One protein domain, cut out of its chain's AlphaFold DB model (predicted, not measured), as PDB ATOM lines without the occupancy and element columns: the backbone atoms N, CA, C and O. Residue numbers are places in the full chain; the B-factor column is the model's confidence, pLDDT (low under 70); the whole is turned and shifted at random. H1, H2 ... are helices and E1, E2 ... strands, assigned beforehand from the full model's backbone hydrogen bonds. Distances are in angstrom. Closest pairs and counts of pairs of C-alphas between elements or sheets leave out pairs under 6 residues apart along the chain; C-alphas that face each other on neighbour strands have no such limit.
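AT A GLANCE: This is residues 5 to 150 of the 350 residues of the protein "SH3 domain-containing protein" of Piromyces finnis (UniProt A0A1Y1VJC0). Two helices, the very long H5 and the shorter H3, lie side by side and run opposite ways; the helical hairpin H1 and H2 stands off one side of this pair, and the strand hairpin E1 and E2 lies off the other side. H6 turns away across one end of H5, while H4 and the long link before it lie at the other end. The printed part has 146 residues, with two antiparallel strands and then seven named helices in the order E1 E2 H1 H2 H3 H4 H5 H6 H7, and its class is mostly helix. It is loose, with a radius of gyration of the C-alphas of 18.2 A and spans of 48 by 44 by 29 A.

HOW THE PARTS SIT: Start at E1, residues 5 to 9, which forms an antiparallel hairpin with E2, residues 15 to 21; look for N 6 and O 19 at 2.9 A and N 8 and O 17 at 2.8 A. Next, H1, residues 26 to 38, forms a helical hairpin with H2, residues 43 to 50: they touch, closest at C-alphas Tyr 32 and Leu 49, 7.5 A, with residues 32 to 36 of H1 alone. H3, residues 56 to 71, only just touches H1, with 3 pairs of C-alphas within 8 A, the closest Asp 26 and Tyr 62 at 6.4 A; they are about perpendicular at 90 degrees. H4, residues 86 to 89, touches H5, residues 95 to 124, closest at C-alphas Ala 87 and Pro 95, 4.9 A. H5 touches H3 at a shallow tilt of 10 degrees, opposite ways, closest at C-alphas Phe 63 and Ile 110, 6.4 A. H6, residues 128 to 139, and H5 touch only at the corner, and only just, with 3 pairs of C-alphas within 8 A, the closest Tyr 121 and Val 131 at 6.6 A. H7, residues 145 to 148, is close to but not clearly touching H1, closest at C-alphas Thr 28 and Glu 146, 6.3 A. In H1, H2, H3, H5 and H6 every O i to N i+4 pair is within hydrogen-bond range; H4 and H7 are too short for such a pair.

IN THESE COORDINATES: Find C-alpha 5 at (65.342, -81.261, 74.351), where E1 begins. H1 measures 17.6 A from first to last C-alpha, H3 22.0 A and H6 16.4 A. H5 runs 43.5 A, from C-alpha 95 at (87.559, -94.707, 60.888) to C-alpha 124 at (84.506, -51.360, 63.533).

THE WHOLE: The C-alphas farthest apart, Leu 12 and Glu 44, are 53.9 A apart. The printed part has no cut; the link from H3 to H4, residues 72 to 85, is long. Mean pLDDT of the printed part is 79.9, with residues 5 to 11, 14 to 25, 40 to 41, 126 and 140 to 150 under 70.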
ATOM      1  N   GLU A   5      65.249 -81.147  72.902       54.44
ATOM      2  CA  GLU A   5      65.342 -81.261  74.351       54.44
ATOM      3  C   GLU A   5      66.559 -82.126  74.666       54.44
ATOM      4  O   GLU A   5      66.511 -83.345  74.526       54.44
ATOM      5  N   ILE A   6      67.656 -81.482  75.059       54.94
ATOM      6  CA  ILE A   6      68.907 -82.155  75.410       54.94
ATOM      7  C   ILE A   6      69.031 -82.163  76.928       54.94
ATOM      8  O   ILE A   6      68.936 -81.120  77.574       54.94
ATOM      9  N   ARG A   7      69.233 -83.345  77.509       62.47
ATOM     10  CA  ARG A   7      69.454 -83.522  78.945       62.47
ATOM     11  C   ARG A   7      70.948 -83.703  79.174       62.47
ATOM     12  O   ARG A   7      71.517 -84.680  78.707       62.47
ATOM     13  N   LEU A   8      71.573 -82.748  79.854       46.97
ATOM     14  CA  LEU A   8      72.958 -82.862  80.293       46.97
ATOM     15  C   LEU A   8      72.972 -83.630  81.610       46.97
ATOM     16  O   LEU A   8      72.415 -83.149  82.597       46.97
ATOM     17  N   GLU A   9      73.573 -84.813  81.605       59.88
ATOM     18  CA  GLU A   9      73.831 -85.598  82.809       59.88
ATOM     19  C   GLU A   9      75.210 -85.234  83.379       59.88
ATOM     20  O   GLU A   9      76.176 -85.058  82.635       59.88
ATOM     21  N   ASP A  10      75.299 -85.071  84.698       67.12
ATOM     22  CA  ASP A  10      76.569 -84.930  85.402       67.12
ATOM     23  C   ASP A  10      77.350 -86.260  85.399       67.12
ATOM     24  O   ASP A  10      76.858 -87.313  84.985       67.12
ATOM     25  N   ASN A  11      78.582 -86.245  85.914       59.81
ATOM     26  CA  ASN A  11      79.412 -87.455  86.022       59.81
ATOM     27  C   ASN A  11      78.804 -88.552  86.930       59.81
ATOM     28  O   ASN A  11      79.371 -89.640  87.028       59.81
ATOM     29  N   LEU A  12      77.699 -88.267  87.627       71.38
ATOM     30  CA  LEU A  12      76.956 -89.186  88.490       71.38
ATOM     31  C   LEU A  12      75.652 -89.679  87.824       71.38
ATOM     32  O   LEU A  12      74.926 -90.455  88.445       71.38
ATOM     33  N   GLY A  13      75.364 -89.268  86.584       70.88
ATOM     34  CA  GLY A  13      74.144 -89.615  85.850       70.88
ATOM     35  C   GLY A  13      72.912 -88.792  86.244       70.88
ATOM     36  O   GLY A  13      71.796 -89.128  85.853       70.88
ATOM     37  N   ASN A  14      73.069 -87.723  87.028       68.44
ATOM     38  CA  ASN A  14      71.966 -86.824  87.348       68.44
ATOM     39  C   ASN A  14      71.807 -85.791  86.238       68.44
ATOM     40  O   ASN A  14      72.763 -85.114  85.874       68.44
ATOM     41  N   VAL A  15      70.584 -85.614  85.742       65.06
ATOM     42  CA  VAL A  15      70.272 -84.555  84.775       65.06
ATOM     43  C   VAL A  15      70.433 -83.190  85.454       65.06
ATOM     44  O   VAL A  15      69.555 -82.763  86.201       65.06
ATOM     45  N   ASP A  16      71.550 -82.513  85.194       58.94
ATOM     46  CA  ASP A  16      71.906 -81.217  85.780       58.94
ATOM     47  C   ASP A  16      71.193 -80.071  85.045       58.94
ATOM     48  O   ASP A  16      70.646 -79.153  85.661       58.94
ATOM     49  N   LYS A  17      71.117 -80.131  83.705       54.56
ATOM     50  CA  LYS A  17      70.463 -79.089  82.892       54.56
ATOM     51  C   LYS A  17      69.762 -79.654  81.668       54.56
ATOM     52  O   LYS A  17      70.341 -80.396  80.883       54.56
ATOM     53  N   VAL A  18      68.513 -79.235  81.469       53.62
ATOM     54  CA  VAL A  18      67.765 -79.504  80.237       53.62
ATOM     55  C   VAL A  18      67.907 -78.297  79.319       53.62
ATOM     56  O   VAL A  18      67.300 -77.252  79.556       53.62
ATOM     57  N   TYR A  19      68.716 -78.439  78.276       52.97
ATOM     58  CA  TYR A  19      68.843 -77.443  77.224       52.97
ATOM     59  C   TYR A  19      67.707 -77.644  76.223       52.97
ATOM     60  O   TYR A  19      67.650 -78.642  75.508       52.97
ATOM     61  N   LYS A  20      66.764 -76.703  76.213       54.94
ATOM     62  CA  LYS A  20      65.712 -76.611  75.199       54.94
ATOM     63  C   LYS A  20      66.061 -75.471  74.275       54.94
ATOM     64  O   LYS A  20      65.595 -74.356  74.501       54.94
ATOM     65  N   ASP A  21      66.857 -75.761  73.259       54.56
ATOM     66  CA  ASP A  21      67.163 -74.764  72.245       54.56
ATOM     67  C   ASP A  21      66.684 -75.208  70.865       54.56
ATOM     68  O   ASP A  21      66.527 -76.395  70.562       54.56
ATOM     69  N   SER A  22      66.353 -74.222  70.044       56.09
ATOM     70  CA  SER A  22      66.041 -74.441  68.641       56.09
ATOM     71  C   SER A  22      67.295 -74.145  67.844       56.09
ATOM     72  O   SER A  22      67.861 -73.064  68.003       56.09
ATOM     73  N   ILE A  23      67.683 -75.032  66.926       62.78
ATOM     74  CA  ILE A  23      68.757 -74.730  65.971       62.78
ATOM     75  C   ILE A  23      68.233 -73.773  64.889       62.78
ATOM     76  O   ILE A  23      68.284 -74.042  63.704       62.78
ATOM     77  N   ARG A  24      67.647 -72.649  65.292       59.69
ATOM     78  CA  ARG A  24      66.952 -71.724  64.396       59.69
ATOM     79  C   ARG A  24      67.897 -70.988  63.445       59.69
ATOM     80  O   ARG A  24      67.445 -70.461  62.435       59.69
ATOM     81  N   TYR A  25      69.182 -70.964  63.783       68.06
ATOM     82  CA  TYR A  25      70.232 -70.274  63.039       68.06
ATOM     83  C   TYR A  25      71.151 -71.238  62.278       68.06
ATOM     84  O   TYR A  25      72.166 -70.798  61.742       68.06
ATOM     85  N   ASP A  26      70.804 -72.532  62.208       74.06
ATOM     86  CA  ASP A  26      71.571 -73.522  61.443       74.06
ATOM     87  C   ASP A  26      71.761 -73.103  60.001       74.06
ATOM     88  O   ASP A  26      72.876 -73.139  59.494       74.06
ATOM     89  N   LYS A  27      70.678 -72.708  59.340       72.44
ATOM     90  CA  LYS A  27      70.700 -72.374  57.928       72.44
ATOM     91  C   LYS A  27      71.616 -71.186  57.672       72.44
ATOM     92  O   LYS A  27      72.483 -71.301  56.820       72.44
ATOM     93  N   THR A  28      71.487 -70.122  58.464       77.25
ATOM     94  CA  THR A  28      72.309 -68.914  58.329       77.25
ATOM     95  C   THR A  28      73.781 -69.191  58.486       77.25
ATOM     96  O   THR A  28      74.579 -68.864  57.609       77.25
ATOM     97  N   VAL A  29      74.149 -69.846  59.584       82.31
ATOM     98  CA  VAL A  29      75.557 -70.124  59.838       82.31
ATOM     99  C   VAL A  29      76.105 -71.113  58.807       82.31
ATOM    100  O   VAL A  29      77.205 -70.910  58.302       82.31
ATOM    101  N   ASN A  30      75.340 -72.140  58.421       83.69
ATOM    102  CA  ASN A  30      75.777 -73.108  57.414       83.69
ATOM    103  C   ASN A  30      75.895 -72.508  56.015       83.69
ATOM    104  O   ASN A  30      76.854 -72.819  55.316       83.69
ATOM    105  N   CYS A  31      74.954 -71.663  55.596       82.19
ATOM    106  CA  CYS A  31      75.023 -70.967  54.318       82.19
ATOM    107  C   CYS A  31      76.236 -70.042  54.286       82.19
ATOM    108  O   CYS A  31      77.004 -70.109  53.332       82.19
ATOM    109  N   TYR A  32      76.468 -69.257  55.340       85.06
ATOM    110  CA  TYR A  32      77.650 -68.406  55.422       85.06
ATOM    111  C   TYR A  32      78.948 -69.215  55.375       85.06
ATOM    112  O   TYR A  32      79.812 -68.911  54.561       85.06
ATOM    113  N   LEU A  33      79.077 -70.278  56.180       86.62
ATOM    114  CA  LEU A  33      80.256 -71.154  56.166       86.62
ATOM    115  C   LEU A  33      80.472 -71.802  54.798       86.62
ATOM    116  O   LEU A  33      81.597 -71.877  54.312       86.62
ATOM    117  N   TYR A  34      79.396 -72.268  54.164       85.50
ATOM    118  CA  TYR A  34      79.452 -72.849  52.830       85.50
ATOM    119  C   TYR A  34      79.916 -71.814  51.802       85.50
ATOM    120  O   TYR A  34      80.841 -72.081  51.037       85.50
ATOM    121  N   TYR A  35      79.313 -70.626  51.788       84.19
ATOM    122  CA  TYR A  35      79.687 -69.582  50.844       84.19
ATOM    123  C   TYR A  35      81.099 -69.069  51.096       84.19
ATOM    124  O   TYR A  35      81.855 -68.917  50.151       84.19
ATOM    125  N   GLU A  36      81.508 -68.893  52.345       83.00
ATOM    126  CA  GLU A  36      82.874 -68.494  52.674       83.00
ATOM    127  C   GLU A  36      83.905 -69.526  52.193       83.00
ATOM    128  O   GLU A  36      84.968 -69.163  51.699       83.00
ATOM    129  N   LYS A  37      83.587 -70.818  52.318       83.62
ATOM    130  CA  LYS A  37      84.496 -71.907  51.949       83.62
ATOM    131  C   LYS A  37      84.555 -72.170  50.445       83.62
ATOM    132  O   LYS A  37      85.569 -72.675  49.967       83.62
ATOM    133  N   TYR A  38      83.470 -71.894  49.719       79.31
ATOM    134  CA  TYR A  38      83.299 -72.346  48.335       79.31
ATOM    135  C   TYR A  38      82.927 -71.248  47.323       79.31
ATOM    136  O   TYR A  38      82.923 -71.545  46.128       79.31
ATOM    137  N   MET A  39      82.602 -70.014  47.734       74.75
ATOM    138  CA  MET A  39      82.417 -68.904  46.786       74.75
ATOM    139  C   MET A  39      83.753 -68.367  46.273       74.75
ATOM    140  O   MET A  39      84.787 -68.453  46.930       74.75
ATOM    141  N   TYR A  40      83.693 -67.837  45.052       64.88
ATOM    142  CA  TYR A  40      84.819 -67.316  44.289       64.88
ATOM    143  C   TYR A  40      85.482 -66.083  44.921       64.88
ATOM    144  O   TYR A  40      84.875 -65.348  45.694       64.88
ATOM    145  N   GLU A  41      86.734 -65.845  44.519       65.31
ATOM    146  CA  GLU A  41      87.590 -64.741  44.972       65.31
ATOM    147  C   GLU A  41      87.227 -63.358  44.402       65.31
ATOM    148  O   GLU A  41      87.943 -62.393  44.673       65.31
ATOM    149  N   ASP A  42      86.172 -63.217  43.586       79.56
ATOM    150  CA  ASP A  42      85.835 -61.890  43.073       79.56
ATOM    151  C   ASP A  42      85.441 -60.965  44.234       79.56
ATOM    152  O   ASP A  42      84.636 -61.312  45.104       79.56
ATOM    153  N   GLU A  43      86.074 -59.788  44.276       80.25
ATOM    154  CA  GLU A  43      85.944 -58.851  45.396       80.25
ATOM    155  C   GLU A  43      84.482 -58.461  45.652       80.25
ATOM    156  O   GLU A  43      84.113 -58.207  46.797       80.25
ATOM    157  N   GLU A  44      83.646 -58.457  44.610       82.44
ATOM    158  CA  GLU A  44      82.223 -58.134  44.691       82.44
ATOM    159  C   GLU A  44      81.436 -59.209  45.455       82.44
ATOM    160  O   GLU A  44      80.682 -58.875  46.369       82.44
ATOM    161  N   SER A  45      81.655 -60.493  45.162       73.50
ATOM    162  CA  SER A  45      81.026 -61.608  45.879       73.50
ATOM    163  C   SER A  45      81.509 -61.706  47.325       73.50
ATOM    164  O   SER A  45      80.697 -61.902  48.232       73.50
ATOM    165  N   ILE A  46      82.809 -61.501  47.572       73.31
ATOM    166  CA  ILE A  46      83.353 -61.441  48.938       73.31
ATOM    167  C   ILE A  46      82.743 -60.262  49.704       73.31
ATOM    168  O   ILE A  46      82.371 -60.411  50.868       73.31
ATOM    169  N   TYR A  47      82.626 -59.093  49.073       79.12
ATOM    170  CA  TYR A  47      82.001 -57.922  49.680       79.12
ATOM    171  C   TYR A  47      80.519 -58.169  49.983       79.12
ATOM    172  O   TYR A  47      80.062 -57.879  51.088       79.12
ATOM    173  N   ALA A  48      79.779 -58.770  49.048       75.69
ATOM    174  CA  ALA A  48      78.380 -59.129  49.240       75.69
ATOM    175  C   ALA A  48      78.199 -60.124  50.396       75.69
ATOM    176  O   ALA A  48      77.311 -59.929  51.230       75.69
ATOM    177  N   LEU A  49      79.071 -61.129  50.513       76.25
ATOM    178  CA  LEU A  49      79.058 -62.061  51.639       76.25
ATOM    179  C   LEU A  49      79.379 -61.359  52.965       76.25
ATOM    180  O   LEU A  49      78.671 -61.558  53.943       76.25
ATOM    181  N   ARG A  50      80.394 -60.486  52.999       74.38
ATOM    182  CA  ARG A  50      80.736 -59.701  54.201       74.38
ATOM    183  C   ARG A  50      79.647 -58.714  54.604       74.38
ATOM    184  O   ARG A  50      79.550 -58.384  55.774       74.38
ATOM    185  N   SER A  51      78.834 -58.254  53.655       73.62
ATOM    186  CA  SER A  51      77.671 -57.412  53.948       73.62
ATOM    187  C   SER A  51      76.511 -58.188  54.588       73.62
ATOM    188  O   SER A  51      75.576 -57.578  55.103       73.62
ATOM    189  N   HIS A  52      76.547 -59.526  54.546       73.50
ATOM    190  CA  HIS A  52      75.620 -60.378  55.283       73.50
ATOM    191  C   HIS A  52      76.149 -60.613  56.696       73.50
ATOM    192  O   HIS A  52      76.841 -61.588  56.983       73.50
ATOM    193  N   ASP A  53      75.795 -59.694  57.586       74.56
ATOM    194  CA  ASP A  53      76.168 -59.749  58.991       74.56
ATOM    195  C   ASP A  53      75.412 -60.842  59.767       74.56
ATOM    196  O   ASP A  53      74.191 -61.006  59.645       74.56
ATOM    197  N   ILE A  54      76.140 -61.562  60.626       81.31
ATOM    198  CA  ILE A  54      75.603 -62.581  61.536       81.31
ATOM    199  C   ILE A  54      75.814 -62.106  62.969       81.31
ATOM    200  O   ILE A  54      76.945 -61.906  63.403       81.31
ATOM    201  N   ALA A  55      74.732 -62.004  63.744       83.50
ATOM    202  CA  ALA A  55      74.837 -61.704  65.170       83.50
ATOM    203  C   ALA A  55      75.715 -62.753  65.883       83.50
ATOM    204  O   ALA A  55      75.468 -63.958  65.759       83.50
ATOM    205  N   LEU A  56      76.708 -62.316  66.671       85.62
ATOM    206  CA  LEU A  56      77.634 -63.239  67.347       85.62
ATOM    207  C   LEU A  56      76.900 -64.188  68.291       85.62
ATOM    208  O   LEU A  56      77.284 -65.349  68.415       85.62
ATOM    209  N   ASN A  57      75.811 -63.725  68.908       80.62
ATOM    210  CA  ASN A  57      74.963 -64.552  69.753       80.62
ATOM    211  C   ASN A  57      74.372 -65.749  68.983       80.62
ATOM    212  O   ASN A  57      74.431 -66.878  69.461       80.62
ATOM    213  N   HIS A  58      73.899 -65.544  67.746       81.75
ATOM    214  CA  HIS A  58      73.399 -66.635  66.899       81.75
ATOM    215  C   HIS A  58      74.494 -67.657  66.589       81.75
ATOM    216  O   HIS A  58      74.262 -68.865  66.664       81.75
ATOM    217  N   LEU A  59      75.694 -67.173  66.265       85.50
ATOM    218  CA  LEU A  59      76.837 -68.027  65.970       85.50
ATOM    219  C   LEU A  59      77.301 -68.804  67.209       85.50
ATOM    220  O   LEU A  59      77.625 -69.984  67.106       85.50
ATOM    221  N   ASN A  60      77.268 -68.182  68.387       84.94
ATOM    222  CA  ASN A  60      77.581 -68.829  69.657       84.94
ATOM    223  C   ASN A  60      76.552 -69.914  70.023       84.94
ATOM    224  O   ASN A  60      76.930 -71.028  70.397       84.94
ATOM    225  N   THR A  61      75.255 -69.631  69.869       81.50
ATOM    226  CA  THR A  61      74.186 -70.628  70.052       81.50
ATOM    227  C   THR A  61      74.341 -71.788  69.073       81.50
ATOM    228  O   THR A  61      74.228 -72.951  69.471       81.50
ATOM    229  N   TYR A  62      74.653 -71.495  67.808       85.69
ATOM    230  CA  TYR A  62      74.919 -72.515  66.800       85.69
ATOM    231  C   TYR A  62      76.130 -73.378  67.170       85.69
ATOM    232  O   TYR A  62      76.006 -74.598  67.239       85.69
ATOM    233  N   PHE A  63      77.272 -72.758  67.483       88.88
ATOM    234  CA  PHE A  63      78.494 -73.451  67.893       88.88
ATOM    235  C   PHE A  63      78.243 -74.373  69.085       88.88
ATOM    236  O   PHE A  63      78.626 -75.541  69.058       88.88
ATOM    237  N   THR A  64      77.557 -73.864  70.109       84.75
ATOM    238  CA  THR A  64      77.220 -74.630  71.311       84.75
ATOM    239  C   THR A  64      76.361 -75.838  70.946       84.75
ATOM    240  O   THR A  64      76.702 -76.966  71.298       84.75
ATOM    241  N   SER A  65      75.299 -75.625  70.165       84.19
ATOM    242  CA  SER A  65      74.379 -76.685  69.736       84.19
ATOM    243  C   SER A  65      75.080 -77.768  68.910       84.19
ATOM    244  O   SER A  65      74.902 -78.957  69.170       84.19
ATOM    245  N   VAL A  66      75.910 -77.371  67.942       87.44
ATOM    246  CA  VAL A  66      76.668 -78.299  67.090       87.44
ATOM    247  C   VAL A  66      77.740 -79.036  67.882       87.44
ATOM    248  O   VAL A  66      77.891 -80.241  67.708       87.44
ATOM    249  N   SER A  67      78.458 -78.351  68.772       89.62
ATOM    250  CA  SER A  67      79.451 -78.975  69.650       89.62
ATOM    251  C   SER A  67      78.819 -80.070  70.501       89.62
ATOM    252  O   SER A  67      79.335 -81.185  70.543       89.62
ATOM    253  N   PHE A  68      77.662 -79.806  71.111       85.00
ATOM    254  CA  PHE A  68      76.933 -80.835  71.851       85.00
ATOM    255  C   PHE A  68      76.490 -81.983  70.949       85.00
ATOM    256  O   PHE A  68      76.758 -83.139  71.265       85.00
ATOM    257  N   PHE A  69      75.872 -81.672  69.809       87.00
ATOM    258  CA  PHE A  69      75.405 -82.684  68.866       87.00
ATOM    259  C   PHE A  69      76.534 -83.608  68.386       87.00
ATOM    260  O   PHE A  69      76.358 -84.821  68.356       87.00
ATOM    261  N   LEU A  70      77.700 -83.059  68.032       90.19
ATOM    262  CA  LEU A  70      78.829 -83.833  67.507       90.19
ATOM    263  C   LEU A  70      79.591 -84.619  68.579       90.19
ATOM    264  O   LEU A  70      80.200 -85.640  68.246       90.19
ATOM    265  N   ASN A  71      79.574 -84.155  69.830       88.00
ATOM    266  CA  ASN A  71      80.231 -84.829  70.950       88.00
ATOM    267  C   ASN A  71      79.341 -85.893  71.615       88.00
ATOM    268  O   ASN A  71      79.868 -86.808  72.245       88.00
ATOM    269  N   ASP A  72      78.017 -85.815  71.461       86.50
ATOM    270  CA  ASP A  72      77.095 -86.850  71.928       86.50
ATOM    271  C   ASP A  72      76.960 -87.975  70.891       86.50
ATOM    272  O   ASP A  72      76.372 -87.817  69.819       86.50
ATOM    273  N   ILE A  73      77.486 -89.152  71.231       89.69
ATOM    274  CA  ILE A  73      77.454 -90.336  70.368       89.69
ATOM    275  C   ILE A  73      76.032 -90.863  70.121       89.69
ATOM    276  O   ILE A  73      75.798 -91.532  69.117       89.69
ATOM    277  N   ASN A  74      75.084 -90.573  71.016       86.88
ATOM    278  CA  ASN A  74      73.691 -90.987  70.867       86.88
ATOM    279  C   ASN A  74      72.945 -90.053  69.912       86.88
ATOM    280  O   ASN A  74      72.114 -90.512  69.127       86.88
ATOM    281  N   ALA A  75      73.255 -88.755  69.957       80.88
ATOM    282  CA  ALA A  75      72.686 -87.762  69.053       80.88
ATOM    283  C   ALA A  75      73.312 -87.836  67.649       80.88
ATOM    284  O   ALA A  75      72.600 -87.747  66.648       80.88
ATOM    285  N   CYS A  76      74.630 -88.043  67.568       88.69
ATOM    286  CA  CYS A  76      75.384 -88.171  66.324       88.69
ATOM    287  C   CYS A  76      76.211 -89.473  66.312       88.69
ATOM    288  O   CYS A  76      77.434 -89.448  66.521       88.69
ATOM    289  N   PRO A  77      75.571 -90.630  66.052       93.00
ATOM    290  CA  PRO A  77      76.264 -91.912  66.008       93.00
ATOM    291  C   PRO A  77      77.245 -91.991  64.837       93.00
ATOM    292  O   PRO A  77      77.123 -91.282  63.833       93.00
ATOM    293  N   TYR A  78      78.229 -92.882  64.955       94.44
ATOM    294  CA  TYR A  78      79.139 -93.167  63.851       94.44
ATOM    295  C   TYR A  78      78.387 -93.794  62.660       94.44
ATOM    296  O   TYR A  78      77.437 -94.558  62.866       94.44
ATOM    297  N   PRO A  79      78.807 -93.510  61.413       93.25
ATOM    298  CA  PRO A  79      78.229 -94.116  60.220       93.25
ATOM    299  C   PRO A  79      78.269 -95.645  60.290       93.25
ATOM    300  O   PRO A  79      79.265 -96.250  60.687       93.25
ATOM    301  N   THR A  80      77.174 -96.286  59.885       92.88
ATOM    302  CA  THR A  80      77.114 -97.751  59.785       92.88
ATOM    303  C   THR A  80      77.866 -98.245  58.545       92.88
ATOM    304  O   THR A  80      78.097 -97.479  57.617       92.88
ATOM    305  N   LYS A  81      78.179 -99.548  58.467       89.69
ATOM    306  CA  LYS A  81      78.885-100.160  57.314       89.69
ATOM    307  C   LYS A  81      78.226 -99.918  55.945       89.69
ATOM    308  O   LYS A  81      78.879-100.083  54.924       89.69
ATOM    309  N   ASN A  82      76.942 -99.560  55.923       92.44
ATOM    310  CA  ASN A  82      76.187 -99.301  54.695       92.44
ATOM    311  C   ASN A  82      76.195 -97.816  54.291       92.44
ATOM    312  O   ASN A  82      75.643 -97.462  53.251       92.44
ATOM    313  N   MET A  83      76.764 -96.942  55.120       90.31
ATOM    314  CA  MET A  83      76.848 -95.506  54.883       90.31
ATOM    315  C   MET A  83      78.253 -95.160  54.414       90.31
ATOM    316  O   MET A  83      79.229 -95.592  55.020       90.31
ATOM    317  N   LYS A  84      78.351 -94.343  53.361       92.50
ATOM    318  CA  LYS A  84      79.635 -93.753  52.988       92.50
ATOM    319  C   LYS A  84      80.013 -92.668  53.984       92.50
ATOM    320  O   LYS A  84      79.158 -91.881  54.392       92.50
ATOM    321  N   SER A  85      81.283 -92.609  54.347       94.25
ATOM    322  CA  SER A  85      81.811 -91.620  55.281       94.25
ATOM    323  C   SER A  85      83.141 -91.052  54.805       94.25
ATOM    324  O   SER A  85      83.779 -91.593  53.904       94.25
ATOM    325  N   ILE A  86      83.584 -89.964  55.435       92.50
ATOM    326  CA  ILE A  86      84.895 -89.374  55.150       92.50
ATOM    327  C   ILE A  86      86.045 -90.360  55.418       92.50
ATOM    328  O   ILE A  86      87.061 -90.314  54.732       92.50
ATOM    329  N   ALA A  87      85.855 -91.307  56.344       95.31
ATOM    330  CA  ALA A  87      86.832 -92.350  56.633       95.31
ATOM    331  C   ALA A  87      87.071 -93.302  55.449       95.31
ATOM    332  O   ALA A  87      88.154 -93.871  55.348       95.31
ATOM    333  N   ASP A  88      86.125 -93.431  54.511       95.06
ATOM    334  CA  ASP A  88      86.302 -94.286  53.327       95.06
ATOM    335  C   ASP A  88      87.409 -93.770  52.394       95.06
ATOM    336  O   ASP A  88      87.944 -94.526  51.583       95.06
ATOM    337  N   LEU A  89      87.773 -92.486  52.508       95.69
ATOM    338  CA  LEU A  89      88.901 -91.897  51.785       95.69
ATOM    339  C   LEU A  89      90.262 -92.287  52.391       95.69
ATOM    340  O   LEU A  89      91.286 -92.129  51.727       95.69
ATOM    341  N   TYR A  90      90.278 -92.824  53.616       96.38
ATOM    342  CA  TYR A  90      91.476 -93.148  54.394       96.38
ATOM    343  C   TYR A  90      91.441 -94.613  54.870       96.38
ATOM    344  O   TYR A  90      91.389 -94.881  56.069       96.38
ATOM    345  N   PRO A  91      91.500 -95.605  53.956       95.19
ATOM    346  CA  PRO A  91      91.263 -97.019  54.283       95.19
ATOM    347  C   PRO A  91      92.307 -97.645  55.222       95.19
ATOM    348  O   PRO A  91      92.084 -98.735  55.747       95.19
ATOM    349  N   ASN A  92      93.449 -96.983  55.413       97.62
ATOM    350  CA  ASN A  92      94.536 -97.445  56.278       97.62
ATOM    351  C   ASN A  92      94.483 -96.829  57.686       97.62
ATOM    352  O   ASN A  92      95.340 -97.142  58.513       97.62
ATOM    353  N   GLU A  93      93.526 -95.941  57.952       97.50
ATOM    354  CA  GLU A  93      93.378 -95.251  59.232       97.50
ATOM    355  C   GLU A  93      92.154 -95.761  59.995       97.50
ATOM    356  O   GLU A  93      91.216 -96.303  59.412       97.50
ATOM    357  N   ASP A  94      92.165 -95.606  61.322       96.94
ATOM    358  CA  ASP A  94      91.008 -95.937  62.153       96.94
ATOM    359  C   ASP A  94      89.830 -95.004  61.797       96.94
ATOM    360  O   ASP A  94      89.942 -93.790  62.009       96.94
ATOM    361  N   PRO A  95      88.690 -95.530  61.302       95.69
ATOM    362  CA  PRO A  95      87.559 -94.707  60.888       95.69
ATOM    363  C   PRO A  95      87.034 -93.789  61.990       95.69
ATOM    364  O   PRO A  95      86.644 -92.654  61.715       95.69
ATOM    365  N   ILE A  96      87.045 -94.259  63.243       95.62
ATOM    366  CA  ILE A  96      86.565 -93.480  64.390       95.62
ATOM    367  C   ILE A  96      87.461 -92.259  64.598       95.62
ATOM    368  O   ILE A  96      86.964 -91.149  64.802       95.62
ATOM    369  N   LYS A  97      88.778 -92.455  64.501       96.94
ATOM    370  CA  LYS A  97      89.762 -91.384  64.621       96.94
ATOM    371  C   LYS A  97      89.569 -90.331  63.528       96.94
ATOM    372  O   LYS A  97      89.426 -89.160  63.866       96.94
ATOM    373  N   VAL A  98      89.477 -90.742  62.260       97.38
ATOM    374  CA  VAL A  98      89.287 -89.821  61.120       97.38
ATOM    375  C   VAL A  98      87.995 -89.013  61.271       97.38
ATOM    376  O   VAL A  98      87.985 -87.798  61.088       97.38
ATOM    377  N   ILE A  99      86.895 -89.666  61.659       95.94
ATOM    378  CA  ILE A  99      85.613 -88.981  61.870       95.94
ATOM    379  C   ILE A  99      85.712 -87.968  63.015       95.94
ATOM    380  O   ILE A  99      85.219 -86.850  62.879       95.94
ATOM    381  N   ASN A 100      86.343 -88.330  64.134       96.06
ATOM    382  CA  ASN A 100      86.511 -87.421  65.268       96.06
ATOM    383  C   ASN A 100      87.411 -86.226  64.916       96.06
ATOM    384  O   ASN A 100      87.127 -85.105  65.334       96.06
ATOM    385  N   GLU A 101      88.467 -86.438  64.130       97.00
ATOM    386  CA  GLU A 101      89.330 -85.360  63.636       97.00
ATOM    387  C   GLU A 101      88.558 -84.383  62.746       97.00
ATOM    388  O   GLU A 101      88.632 -83.175  62.966       97.00
ATOM    389  N   GLU A 102      87.742 -84.879  61.815       95.69
ATOM    390  CA  GLU A 102      86.928 -84.022  60.946       95.69
ATOM    391  C   GLU A 102      85.788 -83.316  61.705       95.69
ATOM    392  O   GLU A 102      85.515 -82.142  61.446       95.69
ATOM    393  N   ARG A 103      85.178 -83.958  62.716       95.50
ATOM    394  CA  ARG A 103      84.241 -83.286  63.641       95.50
ATOM    395  C   ARG A 103      84.920 -82.124  64.368       95.50
ATOM    396  O   ARG A 103      84.388 -81.015  64.390       95.50
ATOM    397  N   ASN A 104      86.105 -82.359  64.928       95.94
ATOM    398  CA  ASN A 104      86.873 -81.332  65.632       95.94
ATOM    399  C   ASN A 104      87.294 -80.196  64.701       95.94
ATOM    400  O   ASN A 104      87.193 -79.028  65.073       95.94
ATOM    401  N   LYS A 105      87.723 -80.522  63.482       95.75
ATOM    402  CA  LYS A 105      88.069 -79.540  62.457       95.75
ATOM    403  C   LYS A 105      86.884 -78.638  62.126       95.75
ATOM    404  O   LYS A 105      87.047 -77.424  62.116       95.75
ATOM    405  N   PHE A 106      85.689 -79.201  61.951       94.00
ATOM    406  CA  PHE A 106      84.478 -78.413  61.728       94.00
ATOM    407  C   PHE A 106      84.152 -77.482  62.909       94.00
ATOM    408  O   PHE A 106      83.842 -76.310  62.707       94.00
ATOM    409  N   LEU A 107      84.288 -77.957  64.153       94.31
ATOM    410  CA  LEU A 107      84.103 -77.111  65.339       94.31
ATOM    411  C   LEU A 107      85.132 -75.975  65.415       94.31
ATOM    412  O   LEU A 107      84.780 -74.854  65.786       94.31
ATOM    413  N   ILE A 108      86.385 -76.244  65.046       94.88
ATOM    414  CA  ILE A 108      87.436 -75.223  64.955       94.88
ATOM    415  C   ILE A 108      87.078 -74.185  63.886       94.88
ATOM    416  O   ILE A 108      87.156 -72.997  64.178       94.88
ATOM    417  N   GLU A 109      86.614 -74.602  62.702       92.88
ATOM    418  CA  GLU A 109      86.184 -73.687  61.631       92.88
ATOM    419  C   GLU A 109      85.077 -72.727  62.119       92.88
ATOM    420  O   GLU A 109      85.177 -71.514  61.922       92.88
ATOM    421  N   ILE A 110      84.063 -73.233  62.836       91.94
ATOM    422  CA  ILE A 110      82.989 -72.397  63.406       91.94
ATOM    423  C   ILE A 110      83.535 -71.428  64.465       91.94
ATOM    424  O   ILE A 110      83.178 -70.248  64.485       91.94
ATOM    425  N   ARG A 111      84.404 -71.907  65.362       93.31
ATOM    426  CA  ARG A 111      85.014 -71.070  66.404       93.31
ATOM    427  C   ARG A 111      85.872 -69.961  65.795       93.31
ATOM    428  O   ARG A 111      85.832 -68.824  66.257       93.31
ATOM    429  N   ASP A 112      86.643 -70.275  64.766       93.06
ATOM    430  CA  ASP A 112      87.522 -69.314  64.108       93.06
ATOM    431  C   ASP A 112      86.712 -68.286  63.296       93.06
ATOM    432  O   ASP A 112      87.080 -67.109  63.241       93.06
ATOM    433  N   LEU A 113      85.555 -68.677  62.741       90.69
ATOM    434  CA  LEU A 113      84.564 -67.732  62.217       90.69
ATOM    435  C   LEU A 113      84.066 -66.778  63.313       90.69
ATOM    436  O   LEU A 113      84.070 -65.565  63.103       90.69
ATOM    437  N   TYR A 114      83.709 -67.300  64.490       90.69
ATOM    438  CA  TYR A 114      83.263 -66.476  65.616       90.69
ATOM    439  C   TYR A 114      84.321 -65.456  66.028       90.69
ATOM    440  O   TYR A 114      84.024 -64.269  66.140       90.69
ATOM    441  N   LEU A 115      85.569 -65.892  66.204       91.06
ATOM    442  CA  LEU A 115      86.663 -65.001  66.590       91.06
ATOM    443  C   LEU A 115      86.920 -63.915  65.540       91.06
ATOM    444  O   LEU A 115      87.163 -62.766  65.908       91.06
ATOM    445  N   ARG A 116      86.836 -64.248  64.245       90.06
ATOM    446  CA  ARG A 116      86.971 -63.260  63.164       90.06
ATOM    447  C   ARG A 116      85.855 -62.225  63.198       90.06
ATOM    448  O   ARG A 116      86.174 -61.043  63.252       90.06
ATOM    449  N   LEU A 117      84.587 -62.644  63.213       87.69
ATOM    450  CA  LEU A 117      83.455 -61.709  63.250       87.69
ATOM    451  C   LEU A 117      83.470 -60.856  64.520       87.69
ATOM    452  O   LEU A 117      83.267 -59.648  64.450       87.69
ATOM    453  N   ASN A 118      83.806 -61.458  65.662       88.62
ATOM    454  CA  ASN A 118      83.966 -60.741  66.920       88.62
ATOM    455  C   ASN A 118      85.022 -59.635  66.796       88.62
ATOM    456  O   ASN A 118      84.756 -58.481  67.120       88.62
ATOM    457  N   ASN A 119      86.200 -59.958  66.260       88.75
ATOM    458  CA  ASN A 119      87.244 -58.962  66.035       88.75
ATOM    459  C   ASN A 119      86.799 -57.873  65.049       88.75
ATOM    460  O   ASN A 119      87.063 -56.702  65.303       88.75
ATOM    461  N   THR A 120      86.109 -58.226  63.962       86.00
ATOM    462  CA  THR A 120      85.549 -57.247  63.017       86.00
ATOM    463  C   THR A 120      84.599 -56.285  63.729       86.00
ATOM    464  O   THR A 120      84.777 -55.075  63.633       86.00
ATOM    465  N   TYR A 121      83.663 -56.794  64.532       84.94
ATOM    466  CA  TYR A 121      82.681 -55.962  65.229       84.94
ATOM    467  C   TYR A 121      83.317 -55.040  66.268       84.94
ATOM    468  O   TYR A 121      82.957 -53.868  66.324       84.94
ATOM    469  N   TYR A 122      84.299 -55.514  67.038       85.56
ATOM    470  CA  TYR A 122      85.015 -54.667  67.998       85.56
ATOM    471  C   TYR A 122      85.960 -53.654  67.335       85.56
ATOM    472  O   TYR A 122      86.167 -52.571  67.876       85.56
ATOM    473  N   ASN A 123      86.536 -53.978  66.174       84.94
ATOM    474  CA  ASN A 123      87.401 -53.050  65.445       84.94
ATOM    475  C   ASN A 123      86.594 -51.970  64.706       84.94
ATOM    476  O   ASN A 123      87.063 -50.842  64.571       84.94
ATOM    477  N   GLU A 124      85.388 -52.297  64.238       79.88
ATOM    478  CA  GLU A 124      84.506 -51.360  63.533       79.88
ATOM    479  C   GLU A 124      83.597 -50.552  64.470       79.88
ATOM    480  O   GLU A 124      83.215 -49.426  64.138       79.88
ATOM    481  N   LYS A 125      83.231 -51.098  65.637       71.44
ATOM    482  CA  LYS A 125      82.389 -50.438  66.645       71.44
ATOM    483  C   LYS A 125      83.228 -50.161  67.889       71.44
ATOM    484  O   LYS A 125      83.609 -51.065  68.623       71.44
ATOM    485  N   LEU A 126      83.505 -48.884  68.133       65.69
ATOM    486  CA  LEU A 126      84.489 -48.402  69.111       65.69
ATOM    487  C   LEU A 126      84.126 -48.700  70.584       65.69
ATOM    488  O   LEU A 126      84.944 -48.447  71.469       65.69
ATOM    489  N   ASN A 127      82.922 -49.212  70.884       81.38
ATOM    490  CA  ASN A 127      82.465 -49.472  72.253       81.38
ATOM    491  C   ASN A 127      81.594 -50.742  72.378       81.38
ATOM    492  O   ASN A 127      80.683 -50.973  71.588       81.38
ATOM    493  N   GLN A 128      81.786 -51.513  73.457       83.44
ATOM    494  CA  GLN A 128      81.008 -52.713  73.804       83.44
ATOM    495  C   GLN A 128      79.486 -52.479  73.823       83.44
ATOM    496  O   GLN A 128      78.717 -53.354  73.430       83.44
ATOM    497  N   LYS A 129      79.030 -51.296  74.260       84.19
ATOM    498  CA  LYS A 129      77.595 -50.953  74.229       84.19
ATOM    499  C   LYS A 129      77.049 -50.852  72.804       84.19
ATOM    500  O   LYS A 129      75.905 -51.230  72.572       84.19
ATOM    501  N   GLU A 130      77.855 -50.353  71.871       83.12
ATOM    502  CA  GLU A 130      77.481 -50.240  70.461       83.12
ATOM    503  C   GLU A 130      77.453 -51.613  69.800       83.12
ATOM    504  O   GLU A 130      76.535 -51.873  69.030       83.12
ATOM    505  N   VAL A 131      78.388 -52.504  70.152       81.06
ATOM    506  CA  VAL A 131      78.365 -53.909  69.714       81.06
ATOM    507  C   VAL A 131      77.086 -54.590  70.193       81.06
ATOM    508  O   VAL A 131      76.354 -55.123  69.371       81.06
ATOM    509  N   LEU A 132      76.744 -54.491  71.483       82.69
ATOM    510  CA  LEU A 132      75.525 -55.109  72.017       82.69
ATOM    511  C   LEU A 132      74.257 -54.558  71.349       82.69
ATOM    512  O   LEU A 132      73.346 -55.312  71.013       82.69
ATOM    513  N   GLN A 133      74.184 -53.240  71.141       83.06
ATOM    514  CA  GLN A 133      73.052 -52.622  70.455       83.06
ATOM    515  C   GLN A 133      72.989 -53.031  68.977       83.06
ATOM    516  O   GLN A 133      71.901 -53.258  68.453       83.06
ATOM    517  N   TYR A 134      74.133 -53.140  68.304       79.38
ATOM    518  CA  TYR A 134      74.228 -53.592  66.922       79.38
ATOM    519  C   TYR A 134      73.839 -55.067  66.777       79.38
ATOM    520  O   TYR A 134      73.035 -55.382  65.909       79.38
ATOM    521  N   GLU A 135      74.297 -55.944  67.669       80.00
ATOM    522  CA  GLU A 135      73.861 -57.342  67.733       80.00
ATOM    523  C   GLU A 135      72.362 -57.441  67.965       80.00
ATOM    524  O   GLU A 135      71.678 -58.122  67.212       80.00
ATOM    525  N   THR A 136      71.836 -56.690  68.936       78.81
ATOM    526  CA  THR A 136      70.392 -56.609  69.181       78.81
ATOM    527  C   THR A 136      69.665 -56.196  67.897       78.81
ATOM    528  O   THR A 136      68.680 -56.812  67.508       78.81
ATOM    529  N   ASN A 137      70.170 -55.190  67.179       75.38
ATOM    530  CA  ASN A 137      69.584 -54.767  65.909       75.38
ATOM    531  C   ASN A 137      69.675 -55.847  64.825       75.38
ATOM    532  O   ASN A 137      68.715 -55.988  64.079       75.38
ATOM    533  N   LEU A 138      70.773 -56.605  64.738       73.75
ATOM    534  CA  LEU A 138      70.921 -57.731  63.809       73.75
ATOM    535  C   LEU A 138      69.952 -58.872  64.138       73.75
ATOM    536  O   LEU A 138      69.374 -59.459  63.227       73.75
ATOM    537  N   GLU A 139      69.726 -59.162  65.421       70.44
ATOM    538  CA  GLU A 139      68.732 -60.148  65.868       70.44
ATOM    539  C   GLU A 139      67.308 -59.761  65.435       70.44
ATOM    540  O   GLU A 139      66.485 -60.632  65.130       70.44
ATOM    541  N   TYR A 140      67.028 -58.456  65.380       66.12
ATOM    542  CA  TYR A 140      65.747 -57.897  64.950       66.12
ATOM    543  C   TYR A 140      65.732 -57.414  63.490       66.12
ATOM    544  O   TYR A 140      64.696 -56.900  63.057       66.12
ATOM    545  N   ASP A 141      66.822 -57.556  62.720       62.62
ATOM    546  CA  ASP A 141      66.904 -56.964  61.383       62.62
ATOM    547  C   ASP A 141      65.943 -57.680  60.433       62.62
ATOM    548  O   ASP A 141      66.189 -58.776  59.929       62.62
ATOM    549  N   THR A 142      64.835 -57.001  60.139       53.50
ATOM    550  CA  THR A 142      63.805 -57.447  59.200       53.50
ATOM    551  C   THR A 142      64.265 -57.445  57.739       53.50
ATOM    552  O   THR A 142      63.454 -57.703  56.851       53.50
ATOM    553  N   ARG A 143      65.527 -57.104  57.457       52.34
ATOM    554  CA  ARG A 143      66.163 -57.232  56.139       52.34
ATOM    555  C   ARG A 143      67.114 -58.419  56.053       52.34
ATOM    556  O   ARG A 143      67.462 -58.796  54.936       52.34
ATOM    557  N   ASN A 144      67.496 -59.036  57.174       57.78
ATOM    558  CA  ASN A 144      68.213 -60.303  57.138       57.78
ATOM    559  C   ASN A 144      67.238 -61.365  56.624       57.78
ATOM    560  O   ASN A 144      66.386 -61.868  57.363       57.78
ATOM    561  N   LEU A 145      67.322 -61.652  55.321       55.09
ATOM    562  CA  LEU A 145      66.365 -62.516  54.645       55.09
ATOM    563  C   LEU A 145      66.252 -63.868  55.340       55.09
ATOM    564  O   LEU A 145      65.155 -64.394  55.395       55.09
ATOM    565  N   GLU A 146      67.302 -64.421  55.941       52.16
ATOM    566  CA  GLU A 146      67.205 -65.706  56.639       52.16
ATOM    567  C   GLU A 146      66.423 -65.644  57.957       52.16
ATOM    568  O   GLU A 146      65.646 -66.562  58.232       52.16
ATOM    569  N   ILE A 147      66.524 -64.549  58.718       54.50
ATOM    570  CA  ILE A 147      65.679 -64.293  59.901       54.50
ATOM    571  C   ILE A 147      64.216 -64.086  59.463       54.50
ATOM    572  O   ILE A 147      63.279 -64.641  60.044       54.50
ATOM    573  N   VAL A 148      64.021 -63.334  58.378       53.06
ATOM    574  CA  VAL A 148      62.712 -62.970  57.805       53.06
ATOM    575  C   VAL A 148      62.034 -64.148  57.111       53.06
ATOM    576  O   VAL A 148      60.805 -64.221  57.054       53.06
ATOM    577  N   ASN A 149      62.817 -65.129  56.668       59.66
ATOM    578  CA  ASN A 149      62.376 -66.350  56.008       59.66
ATOM    579  C   ASN A 149      61.726 -67.356  56.986       59.66
ATOM    580  O   ASN A 149      61.688 -68.553  56.731       59.66
ATOM    581  N   CYS A 150      61.105 -66.840  58.056       56.91
ATOM    582  CA  CYS A 150      60.138 -67.466  58.972       56.91
ATOM    583  C   CYS A 150      60.673 -67.967  60.319       56.91
ATOM    584  O   CYS A 150      59.983 -68.709  61.026       56.91
TER     585      CYS A 150